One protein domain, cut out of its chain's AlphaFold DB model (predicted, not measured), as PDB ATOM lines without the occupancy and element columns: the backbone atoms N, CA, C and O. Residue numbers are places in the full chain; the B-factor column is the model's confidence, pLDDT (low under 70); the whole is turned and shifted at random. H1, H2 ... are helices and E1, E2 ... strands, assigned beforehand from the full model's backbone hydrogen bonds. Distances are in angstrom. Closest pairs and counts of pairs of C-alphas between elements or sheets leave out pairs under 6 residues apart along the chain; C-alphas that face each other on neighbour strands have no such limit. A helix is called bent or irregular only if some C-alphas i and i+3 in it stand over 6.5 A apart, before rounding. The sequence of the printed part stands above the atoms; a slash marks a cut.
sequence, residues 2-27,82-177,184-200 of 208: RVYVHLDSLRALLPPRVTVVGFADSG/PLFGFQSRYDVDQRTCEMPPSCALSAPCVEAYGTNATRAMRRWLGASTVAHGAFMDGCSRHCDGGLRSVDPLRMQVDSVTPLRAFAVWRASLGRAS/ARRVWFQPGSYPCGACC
ATOM      1  N   ARG A   2     -20.239  -1.504  -3.275       89.12
ATOM      2  CA  ARG A   2     -21.314  -2.381  -2.744       89.12
ATOM      3  C   ARG A   2     -20.867  -3.444  -1.732       89.12
ATOM      4  O   ARG A   2     -21.545  -3.653  -0.732       89.12
ATOM      5  N   VAL A   3     -19.722  -4.088  -1.962       95.12
ATOM      6  CA  VAL A   3     -19.189  -5.111  -1.047       95.12
ATOM      7  C   VAL A   3     -18.873  -4.519   0.332       95.12
ATOM      8  O   VAL A   3     -19.244  -5.115   1.334       95.12
ATOM      9  N   TYR A   4     -18.286  -3.319   0.406       94.94
ATOM     10  CA  TYR A   4     -17.989  -2.657   1.685       94.94
ATOM     11  C   TYR A   4     -19.244  -2.321   2.498       94.94
ATOM     12  O   TYR A   4     -19.180  -2.245   3.719       94.94
ATOM     13  N   VAL A   5     -20.383  -2.129   1.833       92.00
ATOM     14  CA  VAL A   5     -21.635  -1.739   2.490       92.00
ATOM     15  C   VAL A   5     -22.462  -2.960   2.898       92.00
ATOM     16  O   VAL A   5     -23.010  -2.992   3.995       92.00
ATOM     17  N   HIS A   6     -22.541  -3.987   2.046       92.62
ATOM     18  CA  HIS A   6     -23.513  -5.073   2.219       92.62
ATOM     19  C   HIS A   6     -22.935  -6.407   2.708       92.62
ATOM     20  O   HIS A   6     -23.709  -7.324   2.981       92.62
ATOM     21  N   LEU A   7     -21.609  -6.556   2.816       95.94
ATOM     22  CA  LEU A   7     -20.988  -7.851   3.126       95.94
ATOM     23  C   LEU A   7     -21.478  -8.453   4.453       95.94
ATOM     24  O   LEU A   7     -21.800  -9.640   4.507       95.94
ATOM     25  N   ASP A   8     -21.588  -7.640   5.503       94.88
ATOM     26  CA  ASP A   8     -22.072  -8.105   6.809       94.88
ATOM     27  C   ASP A   8     -23.558  -8.487   6.777       94.88
ATOM     28  O   ASP A   8     -23.953  -9.477   7.395       94.88
ATOM     29  N   SER A   9     -24.377  -7.750   6.022       92.56
ATOM     30  CA  SER A   9     -25.790  -8.084   5.827       92.56
ATOM     31  C   SER A   9     -25.936  -9.415   5.091       92.56
ATOM     32  O   SER A   9     -26.701 -10.272   5.524       92.56
ATOM     33  N   LEU A  10     -25.143  -9.645   4.040       94.12
ATOM     34  CA  LEU A  10     -25.108 -10.931   3.342       94.12
ATOM     35  C   LEU A  10     -24.682 -12.069   4.282       94.12
ATOM     36  O   LEU A  10     -25.306 -13.129   4.286       94.12
ATOM     37  N   ARG A  11     -23.657 -11.853   5.118       95.50
ATOM     38  CA  ARG A  11     -23.224 -12.841   6.116       95.50
ATOM     39  C   ARG A  11     -24.337 -13.186   7.102       95.50
ATOM     40  O   ARG A  11     -24.446 -14.354   7.472       95.50
ATOM     41  N   ALA A  12     -25.138 -12.209   7.522       94.56
ATOM     42  CA  ALA A  12     -26.236 -12.410   8.465       94.56
ATOM     43  C   ALA A  12     -27.397 -13.236   7.882       94.56
ATOM     44  O   ALA A  12     -28.084 -13.923   8.632       94.56
ATOM     45  N   LEU A  13     -27.588 -13.214   6.559       96.06
ATOM     46  CA  LEU A  13     -28.624 -13.997   5.874       96.06
ATOM     47  C   LEU A  13     -28.262 -15.483   5.711       96.06
ATOM     48  O   LEU A  13     -29.123 -16.291   5.368       96.06
ATOM     49  N   LEU A  14     -26.997 -15.853   5.924       97.50
ATOM     50  CA  LEU A  14     -26.492 -17.199   5.656       97.50
ATOM     51  C   LEU A  14     -26.274 -18.008   6.949       97.50
ATOM     52  O   LEU A  14     -25.868 -17.448   7.975       97.50
ATOM     53  N   PRO A  15     -26.475 -19.345   6.918       97.50
ATOM     54  CA  PRO A  15     -26.252 -20.204   8.077       97.50
ATOM     55  C   PRO A  15     -24.831 -20.074   8.651       97.50
ATOM     56  O   PRO A  15     -23.880 -19.934   7.878       97.50
ATOM     57  N   PRO A  16     -24.627 -20.223   9.975       94.19
ATOM     58  CA  PRO A  16     -23.314 -20.041  10.599       94.19
ATOM     59  C   PRO A  16     -22.190 -20.931  10.056       94.19
ATOM     60  O   PRO A  16     -21.032 -20.530  10.090       94.19
ATOM     61  N   ARG A  17     -22.536 -22.114   9.528       95.44
ATOM     62  CA  ARG A  17     -21.596 -23.056   8.896       95.44
ATOM     63  C   ARG A  17     -21.026 -22.568   7.560       95.44
ATOM     64  O   ARG A  17     -20.039 -23.117   7.083       95.44
ATOM     65  N   VAL A  18     -21.660 -21.581   6.927       96.56
ATOM     66  CA  VAL A  18     -21.187 -21.011   5.664       96.56
ATOM     67  C   VAL A  18     -20.131 -19.961   5.974       96.56
ATOM     68  O   VAL A  18     -20.394 -18.968   6.655       96.56
ATOM     69  N   THR A  19     -18.925 -20.161   5.448       94.44
ATOM     70  CA  THR A  19     -17.890 -19.130   5.515       94.44
ATOM     71  C   THR A  19     -18.133 -18.101   4.423       94.44
ATOM     72  O   THR A  19     -18.107 -18.435   3.240       94.44
ATOM     73  N   VAL A  20     -18.318 -16.843   4.819       96.62
ATOM     74  CA  VAL A  20     -18.445 -15.708   3.899       96.62
ATOM     75  C   VAL A  20     -17.191 -14.861   4.002       96.62
ATOM     76  O   VAL A  20     -16.721 -14.562   5.099       96.62
ATOM     77  N   VAL A  21     -16.662 -14.476   2.850       97.06
ATOM     78  CA  VAL A  21     -15.581 -13.503   2.711       97.06
ATOM     79  C   VAL A  21     -15.927 -12.577   1.557       97.06
ATOM     80  O   VAL A  21     -16.606 -12.987   0.617       97.06
ATOM     81  N   GLY A  22     -15.469 -11.335   1.621       96.94
ATOM     82  CA  GLY A  22     -15.624 -10.382   0.535       96.94
ATOM     83  C   GLY A  22     -14.372 -10.277  -0.328       96.94
ATOM     84  O   GLY A  22     -13.248 -10.413   0.161       96.94
ATOM     85  N   PHE A  23     -14.582  -9.944  -1.595       96.81
ATOM     86  CA  PHE A  23     -13.565  -9.429  -2.501       96.81
ATOM     87  C   PHE A  23     -14.133  -8.171  -3.151       96.81
ATOM     88  O   PHE A  23     -15.223  -8.218  -3.722       96.81
ATOM     89  N   ALA A  24     -13.446  -7.043  -3.014       96.81
ATOM     90  CA  ALA A  24     -13.886  -5.775  -3.577       96.81
ATOM     91  C   ALA A  24     -12.811  -5.234  -4.513       96.81
ATOM     92  O   ALA A  24     -11.765  -4.802  -4.033       96.81
ATOM     93  N   ASP A  25     -13.089  -5.232  -5.813       95.94
ATOM     94  CA  ASP A  25     -12.273  -4.526  -6.797       95.94
ATOM     95  C   ASP A  25     -12.742  -3.075  -6.927       95.94
ATOM     96  O   ASP A  25     -13.948  -2.820  -6.993       95.94
ATOM     97  N   SER A  26     -11.785  -2.146  -6.913       96.06
ATOM     98  CA  SER A  26     -11.958  -0.728  -7.260       96.06
ATOM     99  C   SER A  26     -13.141  -0.080  -6.540       96.06
ATOM    100  O   SER A  26     -13.967   0.640  -7.091       96.06
ATOM    101  N   GLY A  27     -13.295  -0.458  -5.273       96.06
ATOM    102  CA  GLY A  27     -14.452  -0.132  -4.461       96.06
ATOM    103  C   GLY A  27     -14.138   0.679  -3.219       96.06
ATOM    104  O   GLY A  27     -15.087   0.988  -2.493       96.06
ATOM    105  N   PRO A  82     -14.520 -10.871   6.988       97.25
ATOM    106  CA  PRO A  82     -13.242 -10.695   6.308       97.25
ATOM    107  C   PRO A  82     -13.430 -10.235   4.862       97.25
ATOM    108  O   PRO A  82     -14.260 -10.769   4.127       97.25
ATOM    109  N   LEU A  83     -12.627  -9.258   4.451       97.69
ATOM    110  CA  LEU A  83     -12.703  -8.615   3.142       97.69
ATOM    111  C   LEU A  83     -11.293  -8.455   2.585       97.69
ATOM    112  O   LEU A  83     -10.391  -8.047   3.318       97.69
ATOM    113  N   PHE A  84     -11.136  -8.750   1.299       98.12
ATOM    114  CA  PHE A  84      -9.949  -8.426   0.528       98.12
ATOM    115  C   PHE A  84     -10.228  -7.253  -0.416       98.12
ATOM    116  O   PHE A  84     -11.073  -7.366  -1.307       98.12
ATOM    117  N   GLY A  85      -9.538  -6.130  -0.222       97.62
ATOM    118  CA  GLY A  85      -9.618  -4.977  -1.121       97.62
ATOM    119  C   GLY A  85      -8.588  -5.070  -2.244       97.62
ATOM    120  O   GLY A  85      -7.393  -5.100  -1.972       97.62
ATOM    121  N   PHE A  86      -9.023  -5.086  -3.498       97.25
ATOM    122  CA  PHE A  86      -8.158  -4.940  -4.665       97.25
ATOM    123  C   PHE A  86      -8.377  -3.548  -5.253       97.25
ATOM    124  O   PHE A  86      -9.474  -3.234  -5.696       97.25
ATOM    125  N   GLN A  87      -7.379  -2.674  -5.183       97.38
ATOM    126  CA  GLN A  87      -7.604  -1.251  -5.426       97.38
ATOM    127  C   GLN A  87      -6.414  -0.604  -6.119       97.38
ATOM    128  O   GLN A  87      -5.293  -0.690  -5.634       97.38
ATOM    129  N   SER A  88      -6.659   0.134  -7.194       95.69
ATOM    130  CA  SER A  88      -5.639   1.022  -7.742       95.69
ATOM    131  C   SER A  88      -5.366   2.188  -6.782       95.69
ATOM    132  O   SER A  88      -6.299   2.826  -6.287       95.69
ATOM    133  N   ARG A  89      -4.085   2.517  -6.559       96.12
ATOM    134  CA  ARG A  89      -3.667   3.761  -5.883       96.12
ATOM    135  C   ARG A  89      -4.120   5.009  -6.644       96.12
ATOM    136  O   ARG A  89      -4.273   6.058  -6.033       96.12
ATOM    137  N   TYR A  90      -4.331   4.903  -7.949       94.81
ATOM    138  CA  TYR A  90      -4.665   6.005  -8.848       94.81
ATOM    139  C   TYR A  90      -5.963   5.711  -9.605       94.81
ATOM    140  O   TYR A  90      -6.016   5.888 -10.823       94.81
ATOM    141  N   ASP A  91      -6.976   5.228  -8.874       95.06
ATOM    142  CA  ASP A  91      -8.257   4.794  -9.433       95.06
ATOM    143  C   ASP A  91      -8.845   5.844 -10.381       95.06
ATOM    144  O   ASP A  91      -9.040   6.998  -9.990       95.06
ATOM    145  N   VAL A  92      -9.064   5.454 -11.636       92.62
ATOM    146  CA  VAL A  92      -9.453   6.401 -12.688       92.62
ATOM    147  C   VAL A  92     -10.840   6.963 -12.430       92.62
ATOM    148  O   VAL A  92     -11.004   8.163 -12.593       92.62
ATOM    149  N   ASP A  93     -11.795   6.150 -11.975       92.75
ATOM    150  CA  ASP A  93     -13.160   6.622 -11.732       92.75
ATOM    151  C   ASP A  93     -13.172   7.678 -10.627       92.75
ATOM    152  O   ASP A  93     -13.682   8.782 -10.824       92.75
ATOM    153  N   GLN A  94     -12.498   7.403  -9.506       92.44
ATOM    154  CA  GLN A  94     -12.406   8.391  -8.436       92.44
ATOM    155  C   GLN A  94     -11.662   9.658  -8.893       92.44
ATOM    156  O   GLN A  94     -12.083  10.773  -8.586       92.44
ATOM    157  N   ARG A  95     -10.586   9.534  -9.675       92.38
ATOM    158  CA  ARG A  95      -9.871  10.705 -10.203       92.38
ATOM    159  C   ARG A  95     -10.725  11.540 -11.153       92.38
ATOM    160  O   ARG A  95     -10.715  12.762 -11.042       92.38
ATOM    161  N   THR A  96     -11.435  10.916 -12.089       90.19
ATOM    162  CA  THR A  96     -12.204  11.638 -13.113       90.19
ATOM    163  C   THR A  96     -13.496  12.224 -12.569       90.19
ATOM    164  O   THR A  96     -13.942  13.260 -13.055       90.19
ATOM    165  N   CYS A  97     -14.093  11.576 -11.570       89.06
ATOM    166  CA  CYS A  97     -15.378  11.985 -11.015       89.06
ATOM    167  C   CYS A  97     -15.228  12.886  -9.786       89.06
ATOM    168  O   CYS A  97     -16.090  13.729  -9.554       89.06
ATOM    169  N   GLU A  98     -14.164  12.722  -8.994       87.94
ATOM    170  CA  GLU A  98     -14.075  13.308  -7.652       87.94
ATOM    171  C   GLU A  98     -12.960  14.334  -7.459       87.94
ATOM    172  O   GLU A  98     -12.980  15.085  -6.477       87.94
ATOM    173  N   MET A  99     -12.006  14.412  -8.389       90.69
ATOM    174  CA  MET A  99     -10.965  15.436  -8.370       90.69
ATOM    175  C   MET A  99     -11.306  16.569  -9.346       90.69
ATOM    176  O   MET A  99     -11.874  16.325 -10.410       90.69
ATOM    177  N   PRO A 100     -10.926  17.826  -9.043       91.31
ATOM    178  CA  PRO A 100     -10.974  18.896 -10.033       91.31
ATOM    179  C   PRO A 100     -10.194  18.501 -11.301       91.31
ATOM    180  O   PRO A 100      -9.112  17.923 -11.163       91.31
ATOM    181  N   PRO A 101     -10.646  18.856 -12.519       91.38
ATOM    182  CA  PRO A 101      -9.957  18.465 -13.753       91.38
ATOM    183  C   PRO A 101      -8.468  18.848 -13.787       91.38
ATOM    184  O   PRO A 101      -7.625  18.047 -14.181       91.38
ATOM    185  N   SER A 102      -8.116  20.033 -13.278       93.38
ATOM    186  CA  SER A 102      -6.720  20.483 -13.159       93.38
ATOM    187  C   SER A 102      -5.871  19.598 -12.239       93.38
ATOM    188  O   SER A 102      -4.676  19.426 -12.458       93.38
ATOM    189  N   CYS A 103      -6.492  19.023 -11.213       93.38
ATOM    190  CA  CYS A 103      -5.880  18.123 -10.246       93.38
ATOM    191  C   CYS A 103      -5.727  16.713 -10.845       93.38
ATOM    192  O   CYS A 103      -4.671  16.102 -10.713       93.38
ATOM    193  N   ALA A 104      -6.742  16.225 -11.567       92.25
ATOM    194  CA  ALA A 104      -6.740  14.907 -12.207       92.25
ATOM    195  C   ALA A 104      -5.670  14.754 -13.308       92.25
ATOM    196  O   ALA A 104      -5.177  13.642 -13.519       92.25
ATOM    197  N   LEU A 105      -5.300  15.862 -13.963       90.56
ATOM    198  CA  LEU A 105      -4.246  15.948 -14.987       90.56
ATOM    199  C   LEU A 105      -2.854  16.273 -14.414       90.56
ATOM    200  O   LEU A 105      -1.862  16.270 -15.137       90.56
ATOM    201  N   SER A 106      -2.752  16.585 -13.122       95.25
ATOM    202  CA  SER A 106      -1.497  16.987 -12.485       95.25
ATOM    203  C   SER A 106      -0.851  15.796 -11.781       95.25
ATOM    204  O   SER A 106      -1.363  15.320 -10.768       95.25
ATOM    205  N   ALA A 107       0.309  15.340 -12.261       95.62
ATOM    206  CA  ALA A 107       1.014  14.209 -11.652       95.62
ATOM    207  C   ALA A 107       1.279  14.378 -10.135       95.62
ATOM    208  O   ALA A 107       0.967  13.452  -9.385       95.62
ATOM    209  N   PRO A 108       1.734  15.546  -9.625       97.06
ATOM    210  CA  PRO A 108       1.864  15.769  -8.182       97.06
ATOM    211  C   PRO A 108       0.544  15.644  -7.409       97.06
ATOM    212  O   PRO A 108       0.516  15.120  -6.296       97.06
ATOM    213  N   CYS A 109      -0.561  16.115  -7.990       96.31
ATOM    214  CA  CYS A 109      -1.877  16.003  -7.372       96.31
ATOM    215  C   CYS A 109      -2.369  14.554  -7.321       96.31
ATOM    216  O   CYS A 109      -2.878  14.106  -6.293       96.31
ATOM    217  N   VAL A 110      -2.194  13.812  -8.415       96.19
ATOM    218  CA  VAL A 110      -2.548  12.391  -8.494       96.19
ATOM    219  C   VAL A 110      -1.700  11.563  -7.527       96.19
ATOM    220  O   VAL A 110      -2.229  10.682  -6.849       96.19
ATOM    221  N   GLU A 111      -0.413  11.887  -7.381       97.00
ATOM    222  CA  GLU A 111       0.452  11.259  -6.380       97.00
ATOM    223  C   GLU A 111      -0.038  11.530  -4.952       97.00
ATOM    224  O   GLU A 111      -0.116  10.614  -4.126       97.00
ATOM    225  N   ALA A 112      -0.417  12.777  -4.650       96.62
ATOM    226  CA  ALA A 112      -0.954  13.142  -3.342       96.62
ATOM    227  C   ALA A 112      -2.263  12.390  -3.037       96.62
ATOM    228  O   ALA A 112      -2.438  11.870  -1.929       96.62
ATOM    229  N   TYR A 113      -3.149  12.266  -4.030       96.12
ATOM    230  CA  TYR A 113      -4.344  11.429  -3.947       96.12
ATOM    231  C   TYR A 113      -3.986   9.966  -3.646       96.12
ATOM    232  O   TYR A 113      -4.471   9.411  -2.659       96.12
ATOM    233  N   GLY A 114      -3.079   9.355  -4.415       96.94
ATOM    234  CA  GLY A 114      -2.716   7.950  -4.218       96.94
ATOM    235  C   GLY A 114      -2.002   7.680  -2.893       96.94
ATOM    236  O   GLY A 114      -2.211   6.633  -2.269       96.94
ATOM    237  N   THR A 115      -1.226   8.645  -2.398       97.38
ATOM    238  CA  THR A 115      -0.666   8.626  -1.040       97.38
ATOM    239  C   THR A 115      -1.773   8.628   0.018       97.38
ATOM    240  O   THR A 115      -1.715   7.846   0.974       97.38
ATOM    241  N   ASN A 116      -2.806   9.460  -0.147       97.25
ATOM    242  CA  ASN A 116      -3.942   9.514   0.773       97.25
ATOM    243  C   ASN A 116      -4.781   8.231   0.732       97.25
ATOM    244  O   ASN A 116      -5.076   7.684   1.795       97.25
ATOM    245  N   ALA A 117      -5.075   7.703  -0.459       97.31
ATOM    246  CA  ALA A 117      -5.782   6.434  -0.648       97.31
ATOM    247  C   ALA A 117      -5.048   5.278   0.042       97.31
ATOM    248  O   ALA A 117      -5.624   4.544   0.849       97.31
ATOM    249  N   THR A 118      -3.735   5.184  -0.179       97.88
ATOM    250  CA  THR A 118      -2.880   4.185   0.476       97.88
ATOM    251  C   THR A 118      -2.922   4.334   1.997       97.88
ATOM    252  O   THR A 118      -3.073   3.349   2.720       97.88
ATOM    253  N   ARG A 119      -2.815   5.565   2.515       98.00
ATOM    254  CA  ARG A 119      -2.862   5.836   3.959       98.00
ATOM    255  C   ARG A 119      -4.211   5.450   4.568       98.00
ATOM    256  O   ARG A 119      -4.223   4.833   5.629       98.00
ATOM    257  N   ALA A 120      -5.321   5.782   3.913       97.75
ATOM    258  CA  ALA A 120      -6.666   5.420   4.352       97.75
ATOM    259  C   ALA A 120      -6.850   3.898   4.415       97.75
ATOM    260  O   ALA A 120      -7.279   3.380   5.448       97.75
ATOM    261  N   MET A 121      -6.412   3.176   3.380       97.94
ATOM    262  CA  MET A 121      -6.420   1.713   3.365       97.94
ATOM    263  C   MET A 121      -5.568   1.130   4.508       97.94
ATOM    264  O   MET A 121      -6.027   0.246   5.228       97.94
ATOM    265  N   ARG A 122      -4.349   1.653   4.747       97.38
ATOM    266  CA  ARG A 122      -3.506   1.224   5.887       97.38
ATOM    267  C   ARG A 122      -4.198   1.446   7.228       97.38
ATOM    268  O   ARG A 122      -4.144   0.559   8.074       97.38
ATOM    269  N   ARG A 123      -4.828   2.611   7.426       96.94
ATOM    270  CA  ARG A 123      -5.567   2.919   8.661       96.94
ATOM    271  C   ARG A 123      -6.695   1.922   8.886       96.94
ATOM    272  O   ARG A 123      -6.785   1.375   9.978       96.94
ATOM    273  N   TRP A 124      -7.501   1.648   7.860       95.62
ATOM    274  CA  TRP A 124      -8.570   0.653   7.946       95.62
ATOM    275  C   TRP A 124      -8.030  -0.731   8.334       95.62
ATOM    276  O   TRP A 124      -8.483  -1.320   9.315       95.62
ATOM    277  N   LEU A 125      -7.021  -1.224   7.612       95.31
ATOM    278  CA  LEU A 125      -6.433  -2.541   7.859       95.31
ATOM    279  C   LEU A 125      -5.791  -2.651   9.251       95.31
ATOM    280  O   LEU A 125      -5.846  -3.716   9.859       95.31
ATOM    281  N   GLY A 126      -5.176  -1.571   9.745       93.12
ATOM    282  CA  GLY A 126      -4.516  -1.534  11.052       93.12
ATOM    283  C   GLY A 126      -5.467  -1.350  12.237       93.12
ATOM    284  O   GLY A 126      -5.158  -1.812  13.329       93.12
ATOM    285  N   ALA A 127      -6.613  -0.695  12.032       90.31
ATOM    286  CA  ALA A 127      -7.608  -0.462  13.079       90.31
ATOM    287  C   ALA A 127      -8.627  -1.606  13.221       90.31
ATOM    288  O   ALA A 127      -9.348  -1.663  14.217       90.31
ATOM    289  N   SER A 128      -8.722  -2.500  12.232       90.50
ATOM    290  CA  SER A 128      -9.695  -3.590  12.262       90.50
ATOM    291  C   SER A 128      -9.258  -4.744  13.163       90.50
ATOM    292  O   SER A 128      -8.123  -5.215  13.113       90.50
ATOM    293  N   THR A 129     -10.207  -5.265  13.939       88.62
ATOM    294  CA  THR A 129     -10.056  -6.523  14.685       88.62
ATOM    295  C   THR A 129     -10.257  -7.755  13.798       88.62
ATOM    296  O   THR A 129     -10.020  -8.878  14.231       88.62
ATOM    297  N   VAL A 130     -10.727  -7.564  12.565       93.12
ATOM    298  CA  VAL A 130     -10.932  -8.621  11.575       93.12
ATOM    299  C   VAL A 130      -9.710  -8.705  10.675       93.12
ATOM    300  O   VAL A 130      -9.128  -7.698  10.274       93.12
ATOM    301  N   ALA A 131      -9.332  -9.925  10.299       93.81
ATOM    302  CA  ALA A 131      -8.218 -10.155   9.394       93.81
ATOM    303  C   ALA A 131      -8.566  -9.809   7.932       93.81
ATOM    304  O   ALA A 131      -8.635 -10.686   7.077       93.81
ATOM    305  N   HIS A 132      -8.761  -8.530   7.619       96.62
ATOM    306  CA  HIS A 132      -8.865  -8.064   6.235       96.62
ATOM    307  C   HIS A 132      -7.525  -8.188   5.499       96.62
ATOM    308  O   HIS A 132      -6.461  -8.326   6.113       96.62
ATOM    309  N   GLY A 133      -7.591  -8.153   4.173       97.38
ATOM    310  CA  GLY A 133      -6.432  -8.130   3.294       97.38
ATOM    311  C   GLY A 133      -6.585  -7.070   2.218       97.38
ATOM    312  O   GLY A 133      -7.682  -6.559   1.987       97.38
ATOM    313  N   ALA A 134      -5.484  -6.723   1.562       98.06
ATOM    314  CA  ALA A 134      -5.537  -5.806   0.440       98.06
ATOM    315  C   ALA A 134      -4.369  -5.971  -0.530       98.06
ATOM    316  O   ALA A 134      -3.232  -6.234  -0.130       98.06
ATOM    317  N   PHE A 135      -4.652  -5.719  -1.801       97.81
ATOM    318  CA  PHE A 135      -3.678  -5.546  -2.864       97.81
ATOM    319  C   PHE A 135      -3.892  -4.165  -3.482       97.81
ATOM    320  O   PHE A 135      -4.982  -3.880  -3.977       97.81
ATOM    321  N   MET A 136      -2.867  -3.314  -3.434       97.19
ATOM    322  CA  MET A 136      -2.895  -2.003  -4.071       97.19
ATOM    323  C   MET A 136      -1.787  -1.863  -5.101       97.19
ATOM    324  O   MET A 136      -0.612  -1.848  -4.738       97.19
ATOM    325  N   ASP A 137      -2.165  -1.734  -6.367       95.00
ATOM    326  CA  ASP A 137      -1.255  -1.457  -7.478       95.00
ATOM    327  C   ASP A 137      -1.085   0.046  -7.728       95.00
ATOM    328  O   ASP A 137      -1.905   0.870  -7.325       95.00
ATOM    329  N   GLY A 138       0.005   0.406  -8.398       93.69
ATOM    330  CA  GLY A 138       0.335   1.760  -8.827       93.69
ATOM    331  C   GLY A 138      -0.156   2.101 -10.235       93.69
ATOM    332  O   GLY A 138       0.401   3.011 -10.844       93.69
ATOM    333  N   CYS A 139      -1.140   1.385 -10.783       91.50
ATOM    334  CA  CYS A 139      -1.621   1.612 -12.147       91.50
ATOM    335  C   CYS A 139      -2.816   2.540 -12.193       91.50
ATOM    336  O   CYS A 139      -3.672   2.493 -11.323       91.50
ATOM    337  N   SER A 140      -2.918   3.356 -13.237       91.12
ATOM    338  CA  SER A 140      -4.098   4.184 -13.485       91.12
ATOM    339  C   SER A 140      -5.211   3.331 -14.106       91.12
ATOM    340  O   SER A 140      -5.297   3.219 -15.325       91.12
ATOM    341  N   ARG A 141      -6.039   2.686 -13.276       91.31
ATOM    342  CA  ARG A 141      -7.141   1.812 -13.722       91.31
ATOM    343  C   ARG A 141      -8.376   1.936 -12.834       91.31
ATOM    344  O   ARG A 141      -8.269   2.415 -11.713       91.31
ATOM    345  N   HIS A 142      -9.507   1.438 -13.309       92.69
ATOM    346  CA  HIS A 142     -10.719   1.222 -12.531       92.69
ATOM    347  C   HIS A 142     -11.364  -0.115 -12.928       92.69
ATOM    348  O   HIS A 142     -11.777  -0.312 -14.069       92.69
ATOM    349  N   CYS A 143     -11.458  -1.053 -11.990       88.00
ATOM    350  CA  CYS A 143     -11.802  -2.449 -12.268       88.00
ATOM    351  C   CYS A 143     -10.881  -3.013 -13.375       88.00
ATOM    352  O   CYS A 143      -9.649  -2.896 -13.283       88.00
ATOM    353  N   ASP A 144     -11.496  -3.529 -14.443       73.12
ATOM    354  CA  ASP A 144     -10.862  -4.042 -15.660       73.12
ATOM    355  C   ASP A 144     -10.625  -2.941 -16.720       73.12
ATOM    356  O   ASP A 144     -10.062  -3.202 -17.780       73.12
ATOM    357  N   GLY A 145     -11.094  -1.710 -16.472       61.34
ATOM    358  CA  GLY A 145     -11.121  -0.608 -17.432       61.34
ATOM    359  C   GLY A 145     -10.223   0.561 -17.025       61.34
ATOM    360  O   GLY A 145     -10.343   1.131 -15.950       61.34
ATOM    361  N   GLY A 146      -9.312   0.973 -17.897       55.31
ATOM    362  CA  GLY A 146      -8.530   2.199 -17.683       55.31
ATOM    363  C   GLY A 146      -7.337   2.307 -18.613       55.31
ATOM    364  O   GLY A 146      -7.007   3.393 -19.070       55.31
ATOM    365  N   LEU A 147      -6.779   1.162 -19.003       57.91
ATOM    366  CA  LEU A 147      -5.804   1.028 -20.077       57.91
ATOM    367  C   LEU A 147      -6.141  -0.267 -20.818       57.91
ATOM    368  O   LEU A 147      -6.108  -1.336 -20.217       57.91
ATOM    369  N   ARG A 148      -6.473  -0.199 -22.117       57.41
ATOM    370  CA  ARG A 148      -6.835  -1.384 -22.934       57.41
ATOM    371  C   ARG A 148      -5.728  -2.456 -22.991       57.41
ATOM    372  O   ARG A 148      -5.968  -3.548 -23.491       57.41
ATOM    373  N   SER A 149      -4.530  -2.132 -22.510       63.12
ATOM    374  CA  SER A 149      -3.320  -2.954 -22.526       63.12
ATOM    375  C   SER A 149      -2.926  -3.547 -21.168       63.12
ATOM    376  O   SER A 149      -1.979  -4.331 -21.121       63.12
ATOM    377  N   VAL A 150      -3.608  -3.207 -20.066       73.69
ATOM    378  CA  VAL A 150      -3.246  -3.710 -18.730       73.69
ATOM    379  C   VAL A 150      -4.205  -4.822 -18.328       73.69
ATOM    380  O   VAL A 150      -5.394  -4.579 -18.182       73.69
ATOM    381  N   ASP A 151      -3.680  -6.032 -18.120       85.06
ATOM    382  CA  ASP A 151      -4.395  -7.128 -17.454       85.06
ATOM    383  C   ASP A 151      -4.186  -6.987 -15.937       85.06
ATOM    384  O   ASP A 151      -3.083  -7.273 -15.445       85.06
ATOM    385  N   PRO A 152      -5.206  -6.552 -15.167       84.81
ATOM    386  CA  PRO A 152      -5.031  -6.290 -13.748       84.81
ATOM    387  C   PRO A 152      -4.585  -7.521 -12.962       84.81
ATOM    388  O   PRO A 152      -3.871  -7.405 -11.969       84.81
ATOM    389  N   LEU A 153      -4.949  -8.720 -13.414       87.56
ATOM    390  CA  LEU A 153      -4.639  -9.960 -12.710       87.56
ATOM    391  C   LEU A 153      -3.184 -10.402 -12.912       87.56
ATOM    392  O   LEU A 153      -2.698 -11.251 -12.159       87.56
ATOM    393  N   ARG A 154      -2.474  -9.815 -13.886       87.56
ATOM    394  CA  ARG A 154      -1.044 -10.056 -14.147       87.56
ATOM    395  C   ARG A 154      -0.112  -9.063 -13.471       87.56
ATOM    396  O   ARG A 154       1.092  -9.312 -13.450       87.56
ATOM    397  N   MET A 155      -0.638  -7.967 -12.925       89.00
ATOM    398  CA  MET A 155       0.160  -7.010 -12.157       89.00
ATOM    399  C   MET A 155       0.809  -7.695 -10.957       89.00
ATOM    400  O   MET A 155       0.296  -8.691 -10.446       89.00
ATOM    401  N   GLN A 156       1.951  -7.179 -10.506       91.69
ATOM    402  CA  GLN A 156       2.710  -7.811  -9.433       91.69
ATOM    403  C   GLN A 156       3.193  -6.799  -8.405       91.69
ATOM    404  O   GLN A 156       3.710  -5.734  -8.739       91.69
ATOM    405  N   VAL A 157       3.079  -7.186  -7.138       93.00
ATOM    406  CA  VAL A 157       3.734  -6.526  -6.008       93.00
ATOM    407  C   VAL A 157       4.601  -7.569  -5.327       93.00
ATOM    408  O   VAL A 157       4.085  -8.588  -4.869       93.00
ATOM    409  N   ASP A 158       5.912  -7.333  -5.290       91.81
ATOM    410  CA  ASP A 158       6.910  -8.293  -4.800       91.81
ATOM    411  C   ASP A 158       6.769  -9.677  -5.462       91.81
ATOM    412  O   ASP A 158       6.733 -10.708  -4.790       91.81
ATOM    413  N   SER A 159       6.605  -9.688  -6.789       92.00
ATOM    414  CA  SER A 159       6.384 -10.894  -7.606       92.00
ATOM    415  C   SER A 159       5.116 -11.693  -7.265       92.00
ATOM    416  O   SER A 159       4.973 -12.852  -7.657       92.00
ATOM    417  N   VAL A 160       4.166 -11.092  -6.541       94.00
ATOM    418  CA  VAL A 160       2.870 -11.694  -6.205       94.00
ATOM    419  C   VAL A 160       1.767 -11.023  -7.013       94.00
ATOM    420  O   VAL A 160       1.629  -9.803  -6.976       94.00
ATOM    421  N   THR A 161       0.955 -11.821  -7.709       94.19
ATOM    422  CA  THR A 161      -0.240 -11.341  -8.422       94.19
ATOM    423  C   THR A 161      -1.423 -11.116  -7.473       94.19
ATOM    424  O   THR A 161      -1.474 -11.754  -6.414       94.19
ATOM    425  N   PRO A 162      -2.431 -10.299  -7.838       93.69
ATOM    426  CA  PRO A 162      -3.634 -10.114  -7.026       93.69
ATOM    427  C   PRO A 162      -4.331 -11.428  -6.657       93.69
ATOM    428  O   PRO A 162      -4.702 -11.625  -5.501       93.69
ATOM    429  N   LEU A 163      -4.447 -12.370  -7.603       93.31
ATOM    430  CA  LEU A 163      -5.062 -13.677  -7.343       93.31
ATOM    431  C   LEU A 163      -4.246 -14.505  -6.347       93.31
ATOM    432  O   LEU A 163      -4.811 -15.138  -5.452       93.31
ATOM    433  N   ARG A 164      -2.911 -14.488  -6.465       95.56
ATOM    434  CA  ARG A 164      -2.042 -15.195  -5.520       95.56
ATOM    435  C   ARG A 164      -2.104 -14.559  -4.134       95.56
ATOM    436  O   ARG A 164      -2.184 -15.290  -3.149       95.56
ATOM    437  N   ALA A 165      -2.116 -13.232  -4.055       96.44
ATOM    438  CA  ALA A 165      -2.283 -12.488  -2.812       96.44
ATOM    439  C   ALA A 165      -3.620 -12.819  -2.126       96.44
ATOM    440  O   ALA A 165      -3.638 -13.154  -0.939       96.44
ATOM    441  N   PHE A 166      -4.722 -12.824  -2.882       95.81
ATOM    442  CA  PHE A 166      -6.035 -13.226  -2.383       95.81
ATOM    443  C   PHE A 166      -6.035 -14.668  -1.867       95.81
ATOM    444  O   PHE A 166      -6.517 -14.917  -0.765       95.81
ATOM    445  N   ALA A 167      -5.458 -15.614  -2.613       94.44
ATOM    446  CA  ALA A 167      -5.379 -17.013  -2.194       94.44
ATOM    447  C   ALA A 167      -4.575 -17.188  -0.892       94.44
ATOM    448  O   ALA A 167      -5.015 -17.898   0.014       94.44
ATOM    449  N   VAL A 168      -3.429 -16.505  -0.768       94.31
ATOM    450  CA  VAL A 168      -2.598 -16.508   0.449       94.31
ATOM    451  C   VAL A 168      -3.372 -15.943   1.640       94.31
ATOM    452  O   VAL A 168      -3.417 -16.568   2.701       94.31
ATOM    453  N   TRP A 169      -4.027 -14.794   1.464       95.06
ATOM    454  CA  TRP A 169      -4.870 -14.203   2.499       95.06
ATOM    455  C   TRP A 169      -6.036 -15.123   2.879       95.06
ATOM    456  O   TRP A 169      -6.276 -15.375   4.057       95.06
ATOM    457  N   ARG A 170      -6.745 -15.689   1.900       94.38
ATOM    458  CA  ARG A 170      -7.918 -16.527   2.155       94.38
ATOM    459  C   ARG A 170      -7.563 -17.790   2.932       94.38
ATOM    460  O   ARG A 170      -8.335 -18.193   3.808       94.38
ATOM    461  N   ALA A 171      -6.424 -18.398   2.606       91.94
ATOM    462  CA  ALA A 171      -5.906 -19.572   3.294       91.94
ATOM    463  C   ALA A 171      -5.504 -19.263   4.744       91.94
ATOM    464  O   ALA A 171      -5.673 -20.120   5.610       91.94
ATOM    465  N   SER A 172      -5.025 -18.047   5.036       90.06
ATOM    466  CA  SER A 172      -4.636 -17.670   6.401       90.06
ATOM    467  C   SER A 172      -5.832 -17.520   7.344       90.06
ATOM    468  O   SER A 172      -5.711 -17.832   8.526       90.06
ATOM    469  N   LEU A 173      -7.014 -17.155   6.828       89.19
ATOM    470  CA  LEU A 173      -8.237 -17.047   7.637       89.19
ATOM    471  C   LEU A 173      -8.649 -18.366   8.306       89.19
ATOM    472  O   LEU A 173      -9.226 -18.340   9.385       89.19
ATOM    473  N   GLY A 174      -8.372 -19.512   7.672       74.25
ATOM    474  CA  GLY A 174      -8.701 -20.834   8.220       74.25
ATOM    475  C   GLY A 174      -7.685 -21.364   9.232       74.25
ATOM    476  O   GLY A 174      -7.962 -22.352   9.896       74.25
ATOM    477  N   ARG A 175      -6.516 -20.720   9.340       66.38
ATOM    478  CA  ARG A 175      -5.409 -21.131  10.220       66.38
ATOM    479  C   ARG A 175      -5.220 -20.209  11.423       66.38
ATOM    480  O   ARG A 175      -4.359 -20.458  12.252       66.38
ATOM    481  N   ALA A 176      -6.024 -19.150  11.533       55.25
ATOM    482  CA  ALA A 176      -5.959 -18.193  12.637       55.25
ATOM    483  C   ALA A 176      -6.341 -18.799  14.006       55.25
ATOM    484  O   ALA A 176      -6.144 -18.143  15.024       55.25
ATOM    485  N   SER A 177      -6.874 -20.029  14.040       47.84
ATOM    486  CA  SER A 177      -7.165 -20.785  15.265       47.84
ATOM    487  C   SER A 177      -6.039 -21.725  15.711       47.84
ATOM    488  O   SER A 177      -6.162 -22.318  16.776       47.84
ATOM    489  N   ALA A 184       1.112 -14.287   8.578       68.62
ATOM    490  CA  ALA A 184       0.759 -14.479   7.164       68.62
ATOM    491  C   ALA A 184       0.503 -13.106   6.514       68.62
ATOM    492  O   ALA A 184      -0.316 -12.327   7.006       68.62
ATOM    493  N   ARG A 185       1.256 -12.772   5.457       85.88
ATOM    494  CA  ARG A 185       1.165 -11.470   4.785       85.88
ATOM    495  C   ARG A 185      -0.271 -11.256   4.303       85.88
ATOM    496  O   ARG A 185      -0.851 -12.130   3.668       85.88
ATOM    497  N   ARG A 186      -0.842 -10.093   4.624       92.94
ATOM    498  CA  ARG A 186      -2.222  -9.714   4.253       92.94
ATOM    499  C   ARG A 186      -2.281  -8.514   3.315       92.94
ATOM    500  O   ARG A 186      -3.355  -8.175   2.834       92.94
ATOM    501  N   VAL A 187      -1.147  -7.851   3.094       96.38
ATOM    502  CA  VAL A 187      -1.089  -6.542   2.444       96.38
ATOM    503  C   VAL A 187       0.015  -6.520   1.393       96.38
ATOM    504  O   VAL A 187       1.167  -6.856   1.682       96.38
ATOM    505  N   TRP A 188      -0.335  -6.094   0.185       97.31
ATOM    506  CA  TRP A 188       0.562  -5.972  -0.963       97.31
ATOM    507  C   TRP A 188       0.370  -4.611  -1.608       97.31
ATOM    508  O   TRP A 188      -0.510  -4.452  -2.444       97.31
ATOM    509  N   PHE A 189       1.144  -3.615  -1.181       97.00
ATOM    510  CA  PHE A 189       1.057  -2.257  -1.723       97.00
ATOM    511  C   PHE A 189       2.281  -1.981  -2.574       97.00
ATOM    512  O   PHE A 189       3.402  -2.043  -2.071       97.00
ATOM    513  N   GLN A 190       2.055  -1.684  -3.848       94.19
ATOM    514  CA  GLN A 190       3.116  -1.386  -4.788       94.19
ATOM    515  C   GLN A 190       3.792  -0.062  -4.410       94.19
ATOM    516  O   GLN A 190       3.095   0.952  -4.265       94.19
ATOM    517  N   PRO A 191       5.124  -0.044  -4.233       91.25
ATOM    518  CA  PRO A 191       5.864   1.199  -4.064       91.25
ATOM    519  C   PRO A 191       5.906   1.989  -5.384       91.25
ATOM    520  O   PRO A 191       5.503   1.490  -6.432       91.25
ATOM    521  N   GLY A 192       6.412   3.221  -5.332       88.88
ATOM    522  CA  GLY A 192       6.602   4.081  -6.507       88.88
ATOM    523  C   GLY A 192       5.667   5.289  -6.545       88.88
ATOM    524  O   GLY A 192       4.803   5.437  -5.673       88.88
ATOM    525  N   SER A 193       5.868   6.133  -7.556       93.19
ATOM    526  CA  SER A 193       5.151   7.390  -7.788       93.19
ATOM    527  C   SER A 193       4.381   7.377  -9.110       93.19
ATOM    528  O   SER A 193       4.641   6.558  -9.989       93.19
ATOM    529  N   TYR A 194       3.404   8.268  -9.234       93.06
ATOM    530  CA  TYR A 194       2.618   8.484 -10.436       93.06
ATOM    531  C   TYR A 194       3.378   9.327 -11.479       93.06
ATOM    532  O   TYR A 194       3.978  10.342 -11.110       93.06
ATOM    533  N   PRO A 195       3.273   8.991 -12.778       90.50
ATOM    534  CA  PRO A 195       2.760   7.730 -13.314       90.50
ATOM    535  C   PRO A 195       3.779   6.596 -13.117       90.50
ATOM    536  O   PRO A 195       4.984   6.803 -13.244       90.50
ATOM    537  N   CYS A 196       3.309   5.375 -12.850       86.38
ATOM    538  CA  CYS A 196       4.194   4.218 -12.696       86.38
ATOM    539  C   CYS A 196       4.048   3.238 -13.868       86.38
ATOM    540  O   CYS A 196       3.265   2.293 -13.799       86.38
ATOM    541  N   GLY A 197       4.830   3.414 -14.937       80.69
ATOM    542  CA  GLY A 197       4.769   2.502 -16.091       80.69
ATOM    543  C   GLY A 197       5.205   1.070 -15.774       80.69
ATOM    544  O   GLY A 197       4.536   0.106 -16.144       80.69
ATOM    545  N   ALA A 198       6.268   0.912 -14.980       85.12
ATOM    546  CA  ALA A 198       6.743  -0.404 -14.549       85.12
ATOM    547  C   ALA A 198       5.724  -1.155 -13.671       85.12
ATOM    548  O   ALA A 198       5.766  -2.381 -13.586       85.12
ATOM    549  N   CYS A 199       4.787  -0.437 -13.040       85.06
ATOM    550  CA  CYS A 199       3.791  -1.046 -12.170       85.06
ATOM    551  C   CYS A 199       2.773  -1.908 -12.933       85.06
ATOM    552  O   CYS A 199       2.209  -2.839 -12.355       85.06
ATOM    553  N   CYS A 200       2.573  -1.625 -14.223       84.38
ATOM    554  CA  CYS A 200       1.440  -2.109 -15.014       84.38
ATOM    555  C   CYS A 200       1.803  -3.230 -15.984       84.38
ATOM    556  O   CYS A 200       1.229  -3.338 -17.064       84.38
TER     557      CYS A 200
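Overview. This is residues 2 to 27, 82 to 177 and 184 to 200 of the 208 residues of the protein "Hypothetical protein" of Prymnesium polylepis (UniProt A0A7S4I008). A small, nearly flat sheet of four parallel strands lies between helices: the long H4 and the helix H1 cover one face, H4 over E3 and H1 over the edge strand E1, while H5 covers the other face. The short helices H2, H3 and H6 lie off the sheet, and residues 13 to 18, of which residue 13 belongs to H1, stick out and stand free. The printed part has 139 residues, with six named helices and four named strands in the order H1 E1 E2 H2 H3 H4 E3 H5 E4 H6; the sheet's order is E1 E2 E3 E4, and the class is mixed, helices and strands. The whole is compact, with a radius of gyration of the C-alphas of 15.7 A, yet elongated, spanning 50 by 30 by 29 A.

Along the chain. H1, residues 2 to 13, begins at C-alpha 2 (-21.314, -2.381, -2.744) and measures 16.2 A; it is irregular, with C-alphas 5 and 8 lying 7.7 A apart. E1 is residues 22 to 25 and E2 residues 83 to 88, 16.2 A. H2 is residues 92 to 98 and H3 residues 101 to 104. H4, residues 107 to 127, measures 30.0 A and ends at C-alpha 127 (-7.608, -0.462, 13.079). E3 is residues 133 to 137, H5 residues 162 to 173, 16.9 A, and E4 residues 187 to 189. H6, residues 197 to 200, ends at C-alpha 200 (1.440, -2.109, -15.014).

Arrangement. Across the sheet, N 84 and O 22 of E2 and E1 are 2.9 A apart, N 135 and O 85 of E3 and E2 2.8 A, and N 136 and O 188 of E3 and E4 2.8 A, each within hydrogen-bond range. The sheet and its helices make three layers, with helices on both faces of the sheet: H1 and H4 on one face, H5 on the opposite face. H1 runs along E1 at 15 degrees on the local plane, at a height over the sheet of 7.4 A; its closest C-alphas to E1 are those of Val 3 and Ala 24, 5.9 A. H4 runs along E3 at 7 degrees on the local plane, at a height of 10.2 A; Leu 125 and Gly 133 have their closest C-alphas, 7.2 A. E2, H2 H3 H4, E3 form a strand-helix-strand unit, two parallel neighbour strands with helices between. H5 runs along E3 at 12 degrees on the local plane, at a height of 7.6 A; the closest C-alphas are those of Phe 135 and Pro 162, 6.2 A. H3 and H4 only just touch, with 3 pairs of C-alphas within 8 A, only at the corner by their link and with residues 109 to 110 of H4 alone; the closest C-alphas are those of Cys 103 and Cys 109, 5.4 A. H2 and H4 are close but not clearly touching, about perpendicular at 86 degrees, with the closest C-alphas those of Arg 95 and Val 110, 7.7 A. H6 is not on the sheet; its closest C-alpha to E3 is that of Cys 199, 6.9 A from that of Asp 137. H1 and H4 are apart. Every O i to N i+4 pair is within hydrogen-bond range in H2, H4 and H5, but 6 of 8 in H1; H3 and H6 are too short for such a pair.

Size, cuts and confidence. The two C-alphas farthest apart, those of Arg 17 and Ser 102, are 51.0 A apart. Residues 28 to 81 are not printed, and C-alphas 27 and 82 are 15.1 A apart across that cut; residues 178 to 183 are not printed, and C-alphas 177 and 184 are 13.0 A apart. The link from E3 to H5, residues 138 to 161, is long. The mean pLDDT of the printed part is 91.0; residues 145 to 149, 175 to 177 and 184 are under 70.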